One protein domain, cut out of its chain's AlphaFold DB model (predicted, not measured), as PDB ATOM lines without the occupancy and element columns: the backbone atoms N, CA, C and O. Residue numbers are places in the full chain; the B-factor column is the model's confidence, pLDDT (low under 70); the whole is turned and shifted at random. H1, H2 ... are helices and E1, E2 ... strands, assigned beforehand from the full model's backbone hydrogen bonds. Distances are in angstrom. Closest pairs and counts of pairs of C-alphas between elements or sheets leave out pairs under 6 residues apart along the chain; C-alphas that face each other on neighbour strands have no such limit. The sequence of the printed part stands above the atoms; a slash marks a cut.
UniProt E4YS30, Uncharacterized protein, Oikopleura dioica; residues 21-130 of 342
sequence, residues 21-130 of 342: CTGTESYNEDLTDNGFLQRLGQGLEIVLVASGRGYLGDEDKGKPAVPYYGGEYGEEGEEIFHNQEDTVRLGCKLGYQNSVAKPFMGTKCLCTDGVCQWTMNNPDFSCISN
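This is residues 21 to 130 of the 342 residues of an uncharacterized protein of Oikopleura dioica (UniProt E4YS30). An antiparallel sheet, E2 E4 E6 E7, curls like part of a barrel; the strand pair E1 and E3 meets its E6 and E7 side, and the small pair E5 and E8 lies at the end of E2 and E4. Look for a long unnamed stretch, residues 50 to 78, between E2 and E3. The printed part has 110 residues, with the order E1 H1 E2 E3 E4 E5 E6 E7 E8; it is mostly strand, though under half of its residues are in named elements. It is compact, with a radius of gyration of the C-alphas of 13.6 A and spans of 37 by 33 by 28 A.

Find C-alpha 21 at (113.137, 47.194, 110.041), where E1, residues 21 to 26, begins. Next come H1, residues 36 to 39, E2, 44 to 49, E3, 79 to 83, E4, 87 to 92, 16.9 A long, and E5, 96 to 98. E6, residues 105 to 112, runs 21.6 A, E7, 115 to 120, 16.2 A, and E8, 127 to 129, ends at C-alpha 129 (107.747, 25.092, 124.120).

In the strongly twisted sheet, look for N 47 and O 89 of E2 and E4, 2.9 A apart, N 90 and O 105 of E4 and E6, 2.8 A, and N 110 and O 117 of the hairpin E6 and E7, 2.9 A. H1, too short for an O i to N i+4 pair, has its one O i to N i+3 pair within range. The closest C-alphas of E1 and E7, Cys 21 and Cys 116, are 5.2 A apart. E1 and E3 are antiparallel, with N 21 and O 82 at 2.8 A, and E5 and E8 too, with N 128 and O 97 at 2.8 A. The closest C-alphas of E4 and E8, Cys 92 and Cys 127, are 5.4 A apart. E1 and E2 are apart.

The C-alphas farthest apart, Asp 113 and Asn 130, are 38.8 A from each other. The printed part has no cut, and its one long link is E2 to E3. Mean pLDDT of the printed part is 71.9; look for values under 70 at residues 22 to 36 and 59 to 80, among others.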
ATOM      1  N   CYS A  21     113.634  48.548 109.873       70.31
ATOM      2  CA  CYS A  21     113.137  47.194 110.041       70.31
ATOM      3  C   CYS A  21     111.617  47.241 109.951       70.31
ATOM      4  O   CYS A  21     110.950  47.757 110.849       70.31
ATOM      5  N   THR A  22     111.074  46.700 108.867       65.31
ATOM      6  CA  THR A  22     109.631  46.566 108.696       65.31
ATOM      7  C   THR A  22     109.146  45.278 109.358       65.31
ATOM      8  O   THR A  22     109.721  44.190 109.184       65.31
ATOM      9  N   GLY A  23     108.106  45.406 110.181       58.25
ATOM     10  CA  GLY A  23     107.251  44.277 110.508       58.25
ATOM     11  C   GLY A  23     106.413  43.961 109.276       58.25
ATOM     12  O   GLY A  23     106.032  44.860 108.539       58.25
ATOM     13  N   THR A  24     106.116  42.693 109.023       51.59
ATOM     14  CA  THR A  24     105.117  42.332 108.003       51.59
ATOM     15  C   THR A  24     103.692  42.694 108.422       51.59
ATOM     16  O   THR A  24     102.772  42.400 107.674       51.59
ATOM     17  N   GLU A  25     103.522  43.302 109.598       48.12
ATOM     18  CA  GLU A  25     102.233  43.542 110.228       48.12
ATOM     19  C   GLU A  25     101.774  44.991 110.044       48.12
ATOM     20  O   GLU A  25     102.522  45.950 110.282       48.12
ATOM     21  N   SER A  26     100.533  45.139 109.581       42.41
ATOM     22  CA  SER A  26      99.817  46.411 109.511       42.41
ATOM     23  C   SER A  26      99.143  46.749 110.849       42.41
ATOM     24  O   SER A  26      98.954  45.885 111.697       42.41
ATOM     25  N   TYR A  27      98.745  48.008 111.042       38.06
ATOM     26  CA  TYR A  27      98.116  48.566 112.259       38.06
ATOM     27  C   TYR A  27      96.907  47.802 112.869       38.06
ATOM     28  O   TYR A  27      96.455  48.133 113.961       38.06
ATOM     29  N   ASN A  28      96.380  46.778 112.198       35.59
ATOM     30  CA  ASN A  28      95.269  45.942 112.668       35.59
ATOM     31  C   ASN A  28      95.630  44.455 112.807       35.59
ATOM     32  O   ASN A  28      94.740  43.636 113.042       35.59
ATOM     33  N   GLU A  29      96.891  44.086 112.600       37.22
ATOM     34  CA  GLU A  29      97.311  42.692 112.669       37.22
ATOM     35  C   GLU A  29      97.632  42.285 114.093       37.22
ATOM     36  O   GLU A  29      98.277  43.013 114.851       37.22
ATOM     37  N   ASP A  30      97.090  41.123 114.449       41.81
ATOM     38  CA  ASP A  30      97.310  40.535 115.745       41.81
ATOM     39  C   ASP A  30      98.790  40.179 115.908       41.81
ATOM     40  O   ASP A  30      99.232  39.187 115.336       41.81
ATOM     41  N   LEU A  31      99.548  40.938 116.711       43.88
ATOM     42  CA  LEU A  31     100.970  40.644 116.981       43.88
ATOM     43  C   LEU A  31     101.191  39.270 117.636       43.88
ATOM     44  O   LEU A  31     102.336  38.839 117.803       43.88
ATOM     45  N   THR A  32     100.118  38.557 117.998       44.38
ATOM     46  CA  THR A  32     100.178  37.142 118.375       44.38
ATOM     47  C   THR A  32     100.586  36.218 117.212       44.38
ATOM     48  O   THR A  32     101.133  35.138 117.471       44.38
ATOM     49  N   ASP A  33     100.439  36.648 115.947       43.44
ATOM     50  CA  ASP A  33     100.827  35.896 114.738       43.44
ATOM     51  C   ASP A  33     102.332  35.998 114.382       43.44
ATOM     52  O   ASP A  33     102.814  35.384 113.423       43.44
ATOM     53  N   ASN A  34     103.137  36.591 115.270       52.31
ATOM     54  CA  ASN A  34     104.605  36.521 115.305       52.31
ATOM     55  C   ASN A  34     105.367  37.259 114.177       52.31
ATOM     56  O   ASN A  34     106.540  36.962 113.997       52.31
ATOM     57  N   GLY A  35     104.807  38.227 113.451       61.59
ATOM     58  CA  GLY A  35     105.440  39.095 112.433       61.59
ATOM     59  C   GLY A  35     106.935  38.902 112.107       61.59
ATOM     60  O   GLY A  35     107.359  37.900 111.528       61.59
ATOM     61  N   PHE A  36     107.790  39.881 112.447       67.62
ATOM     62  CA  PHE A  36     109.245  39.721 112.269       67.62
ATOM     63  C   PHE A  36     109.853  38.695 113.237       67.62
ATOM     64  O   PHE A  36     110.955  38.205 112.980       67.62
ATOM     65  N   LEU A  37     109.150  38.381 114.327       71.44
ATOM     66  CA  LEU A  37     109.592  37.473 115.379       71.44
ATOM     67  C   LEU A  37     109.753  36.043 114.862       71.44
ATOM     68  O   LEU A  37     110.705  35.387 115.264       71.44
ATOM     69  N   GLN A  38     108.947  35.601 113.885       69.94
ATOM     70  CA  GLN A  38     109.090  34.295 113.225       69.94
ATOM     71  C   GLN A  38     110.499  34.084 112.658       69.94
ATOM     72  O   GLN A  38     110.995  32.959 112.628       69.94
ATOM     73  N   ARG A  39     111.164  35.164 112.218       73.56
ATOM     74  CA  ARG A  39     112.546  35.112 111.711       73.56
ATOM     75  C   ARG A  39     113.583  34.971 112.829       73.56
ATOM     76  O   ARG A  39     114.695  34.537 112.551       73.56
ATOM     77  N   LEU A  40     113.235  35.356 114.056       76.88
ATOM     78  CA  LEU A  40     114.100  35.296 115.238       76.88
ATOM     79  C   LEU A  40     113.904  34.007 116.043       76.88
ATOM     80  O   LEU A  40     114.853  33.529 116.659       76.88
ATOM     81  N   GLY A  41     112.702  33.433 116.030       80.62
ATOM     82  CA  GLY A  41     112.387  32.203 116.745       80.62
ATOM     83  C   GLY A  41     110.891  32.015 116.973       80.62
ATOM     84  O   GLY A  41     110.075  32.890 116.694       80.62
ATOM     85  N   GLN A  42     110.525  30.848 117.491       86.06
ATOM     86  CA  GLN A  42     109.153  30.562 117.910       86.06
ATOM     87  C   GLN A  42     108.929  31.015 119.354       86.06
ATOM     88  O   GLN A  42     109.874  31.086 120.135       86.06
ATOM     89  N   GLY A  43     107.675  31.305 119.705       83.56
ATOM     90  CA  GLY A  43     107.284  31.592 121.088       83.56
ATOM     91  C   GLY A  43     107.737  32.943 121.638       83.56
ATOM     92  O   GLY A  43     107.617  33.167 122.839       83.56
ATOM     93  N   LEU A  44     108.259  33.826 120.788       84.12
ATOM     94  CA  LEU A  44     108.691  35.165 121.171       84.12
ATOM     95  C   LEU A  44     107.509  36.138 121.184       84.12
ATOM     96  O   LEU A  44     106.642  36.073 120.317       84.12
ATOM     97  N   GLU A  45     107.535  37.092 122.107       79.44
ATOM     98  CA  GLU A  45     106.632  38.247 122.128       79.44
ATOM     99  C   GLU A  45     107.400  39.536 122.446       79.44
ATOM    100  O   GLU A  45     108.464  39.501 123.072       79.44
ATOM    101  N   ILE A  46     106.876  40.690 122.028       78.31
ATOM    102  CA  ILE A  46     107.428  41.992 122.423       78.31
ATOM    103  C   ILE A  46     106.876  42.343 123.804       78.31
ATOM    104  O   ILE A  46     105.688  42.613 123.946       78.31
ATOM    105  N   VAL A  47     107.746  42.404 124.811       75.56
ATOM    106  CA  VAL A  47     107.347  42.781 126.179       75.56
ATOM    107  C   VAL A  47     107.515  44.276 126.447       75.56
ATOM    108  O   VAL A  47     106.822  44.836 127.291       75.56
ATOM    109  N   LEU A  48     108.430  44.945 125.737       76.12
ATOM    110  CA  LEU A  48     108.690  46.383 125.871       76.12
ATOM    111  C   LEU A  48     109.240  46.958 124.562       76.12
ATOM    112  O   LEU A  48     110.143  46.377 123.963       76.12
ATOM    113  N   VAL A  49     108.795  48.156 124.190       75.81
ATOM    114  CA  VAL A  49     109.478  48.996 123.196       75.81
ATOM    115  C   VAL A  49     110.351  49.996 123.946       75.81
ATOM    116  O   VAL A  49     109.839  50.820 124.697       75.81
ATOM    117  N   ALA A  50     111.673  49.903 123.794       77.88
ATOM    118  CA  ALA A  50     112.619  50.786 124.477       77.88
ATOM    119  C   ALA A  50     112.930  52.049 123.657       77.88
ATOM    120  O   ALA A  50     113.229  53.092 124.233       77.88
ATOM    121  N   SER A  51     112.828  51.966 122.330       78.38
ATOM    122  CA  SER A  51     112.818  53.112 121.423       78.38
ATOM    123  C   SER A  51     112.116  52.753 120.108       78.38
ATOM    124  O   SER A  51     112.097  51.589 119.702       78.38
ATOM    125  N   GLY A  52     111.545  53.754 119.439       74.38
ATOM    126  CA  GLY A  52     110.829  53.585 118.173       74.38
ATOM    127  C   GLY A  52     109.307  53.621 118.318       74.38
ATOM    128  O   GLY A  52     108.770  54.099 119.319       74.38
ATOM    129  N   ARG A  53     108.593  53.141 117.295       71.69
ATOM    130  CA  ARG A  53     107.120  53.134 117.271       71.69
ATOM    131  C   ARG A  53     106.580  52.222 118.386       71.69
ATOM    132  O   ARG A  53     107.011  51.081 118.501       71.69
ATOM    133  N   GLY A  54     105.668  52.745 119.210       67.88
ATOM    134  CA  GLY A  54     105.148  52.073 120.413       67.88
ATOM    135  C   GLY A  54     105.890  52.409 121.719       67.88
ATOM    136  O   GLY A  54     105.529  51.891 122.775       67.88
ATOM    137  N   TYR A  55     106.913  53.272 121.679       73.75
ATOM    138  CA  TYR A  55     107.570  53.786 122.883       73.75
ATOM    139  C   TYR A  55     106.704  54.839 123.591       73.75
ATOM    140  O   TYR A  55     106.312  55.833 122.983       73.75
ATOM    141  N   LEU A  56     106.462  54.645 124.891       67.62
ATOM    142  CA  LEU A  56     105.583  55.492 125.714       67.62
ATOM    143  C   LEU A  56     106.275  56.724 126.324       67.62
ATOM    144  O   LEU A  56     105.649  57.493 127.044       67.62
ATOM    145  N   GLY A  57     107.566  56.930 126.053       68.81
ATOM    146  CA  GLY A  57     108.346  57.998 126.679       68.81
ATOM    147  C   GLY A  57     108.982  57.597 128.015       68.81
ATOM    148  O   GLY A  57     108.743  56.523 128.567       68.81
ATOM    149  N   ASP A  58     109.843  58.477 128.533       73.50
ATOM    150  CA  ASP A  58     110.640  58.209 129.738       73.50
ATOM    151  C   ASP A  58     109.802  58.163 131.025       73.50
ATOM    152  O   ASP A  58     110.180  57.482 131.978       73.50
ATOM    153  N   GLU A  59     108.659  58.855 131.052       68.50
ATOM    154  CA  GLU A  59     107.737  58.868 132.198       68.50
ATOM    155  C   GLU A  59     107.053  57.504 132.416       68.50
ATOM    156  O   GLU A  59     106.635  57.185 133.529       68.50
ATOM    157  N   ASP A  60     107.015  56.674 131.370       61.50
ATOM    158  CA  ASP A  60     106.405  55.344 131.340       61.50
ATOM    159  C   ASP A  60     107.441  54.222 131.137       61.50
ATOM    160  O   ASP A  60     107.103  53.078 130.822       61.50
ATOM    161  N   LYS A  61     108.725  54.533 131.348       62.72
ATOM    162  CA  LYS A  61     109.831  53.582 131.220       62.72
ATOM    163  C   LYS A  61     109.622  52.366 132.131       62.72
ATOM    164  O   LYS A  61     109.467  52.519 133.337       62.72
ATOM    165  N   GLY A  62     109.667  51.170 131.541       56.97
ATOM    166  CA  GLY A  62     109.487  49.896 132.253       56.97
ATOM    167  C   GLY A  62     108.067  49.327 132.193       56.97
ATOM    168  O   GLY A  62     107.860  48.153 132.492       56.97
ATOM    169  N   LYS A  63     107.082  50.107 131.725       60.03
ATOM    170  CA  LYS A  63     105.729  49.587 131.491       60.03
ATOM    171  C   LYS A  63     105.695  48.675 130.257       60.03
ATOM    172  O   LYS A  63     106.418  48.950 129.303       60.03
ATOM    173  N   PRO A  64     104.862  47.616 130.248       57.66
ATOM    174  CA  PRO A  64     104.715  46.744 129.086       57.66
ATOM    175  C   PRO A  64     104.411  47.527 127.807       57.66
ATOM    176  O   PRO A  64     103.741  48.563 127.860       57.66
ATOM    177  N   ALA A  65     104.887  47.023 126.668       55.00
ATOM    178  CA  ALA A  65     104.536  47.583 125.367       55.00
ATOM    179  C   ALA A  65     103.007  47.663 125.221       55.00
ATOM    180  O   ALA A  65     102.287  46.720 125.557       55.00
ATOM    181  N   VAL A  66     102.505  48.798 124.735       54.41
ATOM    182  CA  VAL A  66     101.083  48.930 124.401       54.41
ATOM    183  C   VAL A  66     100.867  48.277 123.037       54.41
ATOM    184  O   VAL A  66     101.723  48.424 122.160       54.41
ATOM    185  N   PRO A  67      99.756  47.546 122.838       52.31
ATOM    186  CA  PRO A  67      99.423  46.994 121.536       52.31
ATOM    187  C   PRO A  67      99.457  48.066 120.441       52.31
ATOM    188  O   PRO A  67      99.014  49.193 120.656       52.31
ATOM    189  N   TYR A  68      99.940  47.706 119.254       55.16
ATOM    190  CA  TYR A  68     100.142  48.623 118.127       55.16
ATOM    191  C   TYR A  68      98.825  48.995 117.403       55.16
ATOM    192  O   TYR A  68      98.851  49.397 116.241       55.16
ATOM    193  N   TYR A  69      97.680  48.886 118.086       47.91
ATOM    194  CA  TYR A  69      96.358  49.216 117.557       47.91
ATOM    195  C   TYR A  69      95.934  50.617 118.015       47.91
ATOM    196  O   TYR A  69      95.761  50.855 119.209       47.91
ATOM    197  N   GLY A  70      95.642  51.517 117.078       46.16
ATOM    198  CA  GLY A  70      94.769  52.668 117.352       46.16
ATOM    199  C   GLY A  70      95.427  54.007 117.747       46.16
ATOM    200  O   GLY A  70      96.212  54.101 118.682       46.16
ATOM    201  N   GLY A  71      94.983  55.092 117.100       53.28
ATOM    202  CA  GLY A  71      95.113  56.497 117.492       53.28
ATOM    203  C   GLY A  71      96.471  57.160 117.253       53.28
ATOM    204  O   GLY A  71      96.671  57.841 116.251       53.28
ATOM    205  N   GLU A  72      97.369  57.045 118.231       51.97
ATOM    206  CA  GLU A  72      98.558  57.909 118.362       51.97
ATOM    207  C   GLU A  72      99.773  57.430 117.555       51.97
ATOM    208  O   GLU A  72     100.719  58.189 117.352       51.97
ATOM    209  N   TYR A  73      99.739  56.188 117.065       50.97
ATOM    210  CA  TYR A  73     100.885  55.527 116.436       50.97
ATOM    211  C   TYR A  73     100.706  55.233 114.940       50.97
ATOM    212  O   TYR A  73     101.574  54.575 114.382       50.97
ATOM    213  N   GLY A  74      99.642  55.713 114.282       53.00
ATOM    214  CA  GLY A  74      99.404  55.555 112.835       53.00
ATOM    215  C   GLY A  74      97.918  55.517 112.457       53.00
ATOM    216  O   GLY A  74      97.059  55.406 113.336       53.00
ATOM    217  N   GLU A  75      97.608  55.628 111.163       54.22
ATOM    218  CA  GLU A  75      96.269  55.362 110.613       54.22
ATOM    219  C   GLU A  75      96.063  53.862 110.313       54.22
ATOM    220  O   GLU A  75      97.011  53.098 110.111       54.22
ATOM    221  N   GLU A  76      94.800  53.432 110.269       51.94
ATOM    222  CA  GLU A  76      94.414  52.064 109.914       51.94
ATOM    223  C   GLU A  76      94.948  51.674 108.525       51.94
ATOM    224  O   GLU A  76      94.617  52.305 107.522       51.94
ATOM    225  N   GLY A  77      95.775  50.624 108.465       51.84
ATOM    226  CA  GLY A  77      96.415  50.151 107.231       51.84
ATOM    227  C   GLY A  77      97.839  50.666 106.982       51.84
ATOM    228  O   GLY A  77      98.419  50.323 105.951       51.84
ATOM    229  N   GLU A  78      98.431  51.442 107.897       55.16
ATOM    230  CA  GLU A  78      99.857  51.787 107.831       55.16
ATOM    231  C   GLU A  78     100.769  50.612 108.229       55.16
ATOM    232  O   GLU A  78     100.461  49.839 109.140       55.16
ATOM    233  N   GLU A  79     101.923  50.512 107.560       56.50
ATOM    234  CA  GLU A  79     102.999  49.564 107.880       56.50
ATOM    235  C   GLU A  79     103.667  49.934 109.215       56.50
ATOM    236  O   GLU A  79     104.001  51.099 109.464       56.50
ATOM    237  N   ILE A  80     103.886  48.946 110.086       63.91
ATOM    238  CA  ILE A  80     104.641  49.133 111.329       63.91
ATOM    239  C   ILE A  80     106.136  48.973 111.029       63.91
ATOM    240  O   ILE A  80     106.600  47.909 110.613       63.91
ATOM    241  N   PHE A  81     106.916  50.026 111.286       70.50
ATOM    242  CA  PHE A  81     108.366  50.018 111.095       70.50
ATOM    243  C   PHE A  81     109.124  50.592 112.298       70.50
ATOM    244  O   PHE A  81     108.611  51.427 113.044       70.50
ATOM    245  N   HIS A  82     110.369  50.144 112.450       77.31
ATOM    246  CA  HIS A  82     111.350  50.645 113.411       77.31
ATOM    247  C   HIS A  82     112.567  51.179 112.650       77.31
ATOM    248  O   HIS A  82     113.026  50.541 111.704       77.31
ATOM    249  N   ASN A  83     113.079  52.344 113.034       83.00
ATOM    250  CA  ASN A  83     114.253  52.949 112.406       83.00
ATOM    251  C   ASN A  83     115.533  52.203 112.803       83.00
ATOM    252  O   ASN A  83     115.565  51.474 113.796       83.00
ATOM    253  N   GLN A  84     116.616  52.412 112.055       86.44
ATOM    254  CA  GLN A  84     117.943  51.971 112.480       86.44
ATOM    255  C   GLN A  84     118.226  52.409 113.930       86.44
ATOM    256  O   GLN A  84     117.942  53.540 114.315       86.44
ATOM    257  N   GLU A  85     118.821  51.509 114.713       87.75
ATOM    258  CA  GLU A  85     119.109  51.636 116.147       87.75
ATOM    259  C   GLU A  85     117.902  51.533 117.089       87.75
ATOM    260  O   GLU A  85     118.125  51.472 118.301       87.75
ATOM    261  N   ASP A  86     116.665  51.433 116.588       85.00
ATOM    262  CA  ASP A  86     115.508  51.213 117.457       85.00
ATOM    263  C   ASP A  86     115.594  49.877 118.196       85.00
ATOM    264  O   ASP A  86     116.125  48.882 117.688       85.00
ATOM    265  N   THR A  87     115.071  49.861 119.422       85.50
ATOM    266  CA  THR A  87     115.236  48.743 120.349       85.50
ATOM    267  C   THR A  87     113.918  48.286 120.948       85.50
ATOM    268  O   THR A  87     113.109  49.074 121.440       85.50
ATOM    269  N   VAL A  88     113.746  46.970 120.978       80.69
ATOM    270  CA  VAL A  88     112.645  46.287 121.657       80.69
ATOM    271  C   VAL A  88     113.212  45.252 122.623       80.69
ATOM    272  O   VAL A  88     114.339  44.779 122.458       80.69
ATOM    273  N   ARG A  89     112.451  44.898 123.655       82.00
ATOM    274  CA  ARG A  89     112.721  43.727 124.487       82.00
ATOM    275  C   ARG A  89     111.758  42.622 124.101       82.00
ATOM    276  O   ARG A  89     110.550  42.844 124.043       82.00
ATOM    277  N   LEU A  90     112.313  41.441 123.878       82.38
ATOM    278  CA  LEU A  90     111.573  40.228 123.584       82.38
ATOM    279  C   LEU A  90     111.518  39.347 124.828       82.38
ATOM    280  O   LEU A  90     112.526  39.206 125.520       82.38
ATOM    281  N   GLY A  91     110.354  38.776 125.098       83.50
ATOM    282  CA  GLY A  91     110.127  37.751 126.112       83.50
ATOM    283  C   GLY A  91     109.590  36.472 125.476       83.50
ATOM    284  O   GLY A  91     109.496  36.374 124.251       83.50
ATOM    285  N   CYS A  92     109.247  35.501 126.318       84.69
ATOM    286  CA  CYS A  92     108.549  34.296 125.886       84.69
ATOM    287  C   CYS A  92     107.070  34.416 126.209       84.69
ATOM    288  O   CYS A  92     106.725  34.753 127.339       84.69
ATOM    289  N   LYS A  93     106.230  34.111 125.219       83.31
ATOM    290  CA  LYS A  93     104.779  34.076 125.386       83.31
ATOM    291  C   LYS A  93     104.362  32.941 126.321       83.31
ATOM    292  O   LYS A  93     105.102  31.969 126.501       83.31
ATOM    293  N   LEU A  94     103.132  33.023 126.820       84.00
ATOM    294  CA  LEU A  94     102.507  31.945 127.584       84.00
ATOM    295  C   LEU A  94     102.636  30.595 126.851       84.00
ATOM    296  O   LEU A  94     102.461  30.519 125.635       84.00
ATOM    297  N   GLY A  95     102.988  29.541 127.586       86.19
ATOM    298  CA  GLY A  95     103.310  28.223 127.029       86.19
ATOM    299  C   GLY A  95     104.778  28.035 126.652       86.19
ATOM    300  O   GLY A  95     105.164  26.934 126.265       86.19
ATOM    301  N   TYR A  96     105.617  29.066 126.794       88.94
ATOM    302  CA  TYR A  96     107.039  28.995 126.478       88.94
ATOM    303  C   TYR A  96     107.916  29.487 127.630       88.94
ATOM    304  O   TYR A  96     107.592  30.439 128.331       88.94
ATOM    305  N   GLN A  97     109.080  28.865 127.798       89.06
ATOM    306  CA  GLN A  97     110.064  29.221 128.822       89.06
ATOM    307  C   GLN A  97     111.362  29.727 128.195       89.06
ATOM    308  O   GLN A  97     111.823  29.206 127.183       89.06
ATOM    309  N   ASN A  98     111.988  30.730 128.812       89.00
ATOM    310  CA  ASN A  98     113.246  31.283 128.304       89.00
ATOM    311  C   ASN A  98     114.424  30.317 128.547       89.00
ATOM    312  O   ASN A  98     114.548  29.719 129.617       89.00
ATOM    313  N   SER A  99     115.315  30.186 127.569       88.25
ATOM    314  CA  SER A  99     116.410  29.200 127.565       88.25
ATOM    315  C   SER A  99     117.615  29.542 128.460       88.25
ATOM    316  O   SER A  99     118.413  28.661 128.784       88.25
ATOM    317  N   VAL A 100     117.772  30.815 128.844       84.62
ATOM    318  CA  VAL A 100     118.993  31.374 129.474       84.62
ATOM    319  C   VAL A 100     118.736  32.052 130.823       84.62
ATOM    320  O   VAL A 100     119.519  32.895 131.262       84.62
ATOM    321  N   ALA A 101     117.618  31.719 131.462       76.25
ATOM    322  CA  ALA A 101     117.164  32.240 132.749       76.25
ATOM    323  C   ALA A 101     117.098  33.775 132.884       76.25
ATOM    324  O   ALA A 101     117.095  34.321 133.989       76.25
ATOM    325  N   LYS A 102     117.021  34.484 131.755       81.19
ATOM    326  CA  LYS A 102     116.759  35.922 131.697       81.19
ATOM    327  C   LYS A 102     115.340  36.112 131.175       81.19
ATOM    328  O   LYS A 102     115.034  35.564 130.124       81.19
ATOM    329  N   PRO A 103     114.485  36.896 131.852       75.00
ATOM    330  CA  PRO A 103     113.080  37.028 131.463       75.00
ATOM    331  C   PRO A 103     112.893  37.700 130.097       75.00
ATOM    332  O   PRO A 103     111.858  37.524 129.465       75.00
ATOM    333  N   PHE A 104     113.889  38.461 129.635       81.69
ATOM    334  CA  PHE A 104     113.831  39.149 128.356       81.69
ATOM    335  C   PHE A 104     115.204  39.290 127.699       81.69
ATOM    336  O   PHE A 104     116.255  39.222 128.348       81.69
ATOM    337  N   MET A 105     115.174  39.575 126.401       87.69
ATOM    338  CA  MET A 105     116.329  39.884 125.578       87.69
ATOM    339  C   MET A 105     116.142  41.197 124.834       87.69
ATOM    340  O   MET A 105     115.087  41.449 124.265       87.69
ATOM    341  N   GLY A 106     117.170  42.042 124.831       86.19
ATOM    342  CA  GLY A 106     117.182  43.222 123.971       86.19
ATOM    343  C   GLY A 106     117.412  42.822 122.517       86.19
ATOM    344  O   GLY A 106     118.289  42.005 122.232       86.19
ATOM    345  N   THR A 107     116.663  43.438 121.615       86.31
ATOM    346  CA  THR A 107     116.757  43.235 120.171       86.31
ATOM    347  C   THR A 107     116.785  44.599 119.495       86.31
ATOM    348  O   THR A 107     116.009  45.487 119.847       86.31
ATOM    349  N   LYS A 108     117.708  44.783 118.550       89.88
ATOM    350  CA  LYS A 108     117.952  46.065 117.880       89.88
ATOM    351  C   LYS A 108     117.757  45.952 116.373       89.88
ATOM    352  O   LYS A 108     118.174  44.960 115.774       89.88
ATOM    353  N   CYS A 109     117.161  46.973 115.763       86.50
ATOM    354  CA  CYS A 109     117.125  47.111 114.316       86.50
ATOM    355  C   CYS A 109     118.475  47.622 113.797       86.50
ATOM    356  O   CYS A 109     118.888  48.735 114.123       86.50
ATOM    357  N   LEU A 110     119.173  46.822 112.990       87.62
ATOM    358  CA  LEU A 110     120.460  47.187 112.400       87.62
ATOM    359  C   LEU A 110     120.379  47.133 110.878       87.62
ATOM    360  O   LEU A 110     119.946  46.131 110.312       87.62
ATOM    361  N   CYS A 111     120.845  48.196 110.228       82.88
ATOM    362  CA  CYS A 111     120.872  48.322 108.776       82.88
ATOM    363  C   CYS A 111     122.318  48.281 108.283       82.88
ATOM    364  O   CYS A 111     123.164  49.046 108.740       82.88
ATOM    365  N   THR A 112     122.630  47.354 107.379       82.38
ATOM    366  CA  THR A 112     123.952  47.229 106.746       82.38
ATOM    367  C   THR A 112     123.754  47.088 105.244       82.38
ATOM    368  O   THR A 112     122.944  46.277 104.806       82.38
ATOM    369  N   ASP A 113     124.460  47.904 104.460       80.38
ATOM    370  CA  ASP A 113     124.416  47.886 102.991       80.38
ATOM    371  C   ASP A 113     122.992  47.960 102.395       80.38
ATOM    372  O   ASP A 113     122.680  47.327 101.388       80.38
ATOM    373  N   GLY A 114     122.116  48.751 103.026       69.69
ATOM    374  CA  GLY A 114     120.738  48.968 102.570       69.69
ATOM    375  C   GLY A 114     119.766  47.829 102.883       69.69
ATOM    376  O   GLY A 114     118.668  47.831 102.335       69.69
ATOM    377  N   VAL A 115     120.145  46.883 103.750       77.25
ATOM    378  CA  VAL A 115     119.271  45.831 104.293       77.25
ATOM    379  C   VAL A 115     119.186  45.983 105.808       77.25
ATOM    380  O   VAL A 115     120.214  45.985 106.488       77.25
ATOM    381  N   CYS A 116     117.969  46.072 106.345       78.94
ATOM    382  CA  CYS A 116     117.727  46.147 107.787       78.94
ATOM    383  C   CYS A 116     117.236  44.817 108.351       78.94
ATOM    384  O   CYS A 116     116.355  44.170 107.783       78.94
ATOM    385  N   GLN A 117     117.780  44.428 109.500       82.88
ATOM    386  CA  GLN A 117     117.392  43.215 110.206       82.88
ATOM    387  C   GLN A 117     117.417  43.408 111.719       82.88
ATOM    388  O   GLN A 117     118.210  44.172 112.272       82.88
ATOM    389  N   TRP A 118     116.562  42.650 112.394       84.69
ATOM    390  CA  TRP A 118     116.576  42.561 113.843       84.69
ATOM    391  C   TRP A 118     117.733  41.686 114.310       84.69
ATOM    392  O   TRP A 118     117.917  40.571 113.829       84.69
ATOM    393  N   THR A 119     118.505  42.196 115.263       87.38
ATOM    394  CA  THR A 119     119.648  41.505 115.859       87.38
ATOM    395  C   THR A 119     119.423  41.356 117.357       87.38
ATOM    396  O   THR A 119     119.191  42.347 118.050       87.38
ATOM    397  N   MET A 120     119.481  40.121 117.855       88.00
ATOM    398  CA  MET A 120     119.370  39.821 119.284       88.00
ATOM    399  C   MET A 120     120.697  40.096 119.995       88.00
ATOM    400  O   MET A 120     121.760  39.721 119.502       88.00
ATOM    401  N   ASN A 121     120.637  40.698 121.184       88.25
ATOM    402  CA  ASN A 121     121.830  40.967 121.994       88.25
ATOM    403  C   ASN A 121     122.453  39.689 122.580       88.25
ATOM    404  O   ASN A 121     123.644  39.674 122.882       88.25
ATOM    405  N   ASN A 122     121.661  38.629 122.754       87.62
ATOM    406  CA  ASN A 122     122.127  37.301 123.134       87.62
ATOM    407  C   ASN A 122     121.573  36.279 122.133       87.62
ATOM    408  O   ASN A 122     120.362  36.048 122.136       87.62
ATOM    409  N   PRO A 123     122.424  35.660 121.303       84.44
ATOM    410  CA  PRO A 123     121.979  34.661 120.338       84.44
ATOM    411  C   PRO A 123     121.528  33.346 120.991       84.44
ATOM    412  O   PRO A 123     120.821  32.580 120.345       84.44
ATOM    413  N   ASP A 124     121.892  33.090 122.253       86.44
ATOM    414  CA  ASP A 124     121.496  31.870 122.972       86.44
ATOM    415  C   ASP A 124     120.077  31.958 123.558       86.44
ATOM    416  O   ASP A 124     119.531  30.956 124.025       86.44
ATOM    417  N   PHE A 125     119.468  33.153 123.558       89.62
ATOM    418  CA  PHE A 125     118.096  33.331 124.021       89.62
ATOM    419  C   PHE A 125     117.114  32.729 123.018       89.62
ATOM    420  O   PHE A 125     117.060  33.120 121.854       89.62
ATOM    421  N   SER A 126     116.294  31.813 123.504       90.25
ATOM    422  CA  SER A 126     115.190  31.216 122.774       90.25
ATOM    423  C   SER A 126     114.049  30.906 123.735       90.25
ATOM    424  O   SER A 126     114.228  30.868 124.957       90.25
ATOM    425  N   CYS A 127     112.866  30.699 123.168       89.88
ATOM    426  CA  CYS A 127     111.679  30.303 123.902       89.88
ATOM    427  C   CYS A 127     111.397  28.828 123.621       89.88
ATOM    428  O   CYS A 127     111.198  28.429 122.474       89.88
ATOM    429  N   ILE A 128     111.435  28.018 124.675       91.81
ATOM    430  CA  ILE A 128     111.259  26.566 124.645       91.81
ATOM    431  C   ILE A 128     109.787  26.251 124.898       91.81
ATOM    432  O   ILE A 128     109.241  26.705 125.901       91.81
ATOM    433  N   SER A 129     109.155  25.495 123.998       92.00
ATOM    434  CA  SER A 129     107.747  25.092 124.120       92.00
ATOM    435  C   SER A 129     107.572  24.128 125.295       92.00
ATOM    436  O   SER A 129     108.225  23.078 125.352       92.00
ATOM    437  N   ASN A 130     106.676  24.472 126.220       89.25
ATOM    438  CA  ASN A 130     106.352  23.634 127.371       89.25
ATOM    439  C   ASN A 130     105.702  22.309 126.950       89.25
ATOM    440  O   ASN A 130     105.980  21.280 127.575       89.25
TER     441      ASN A 130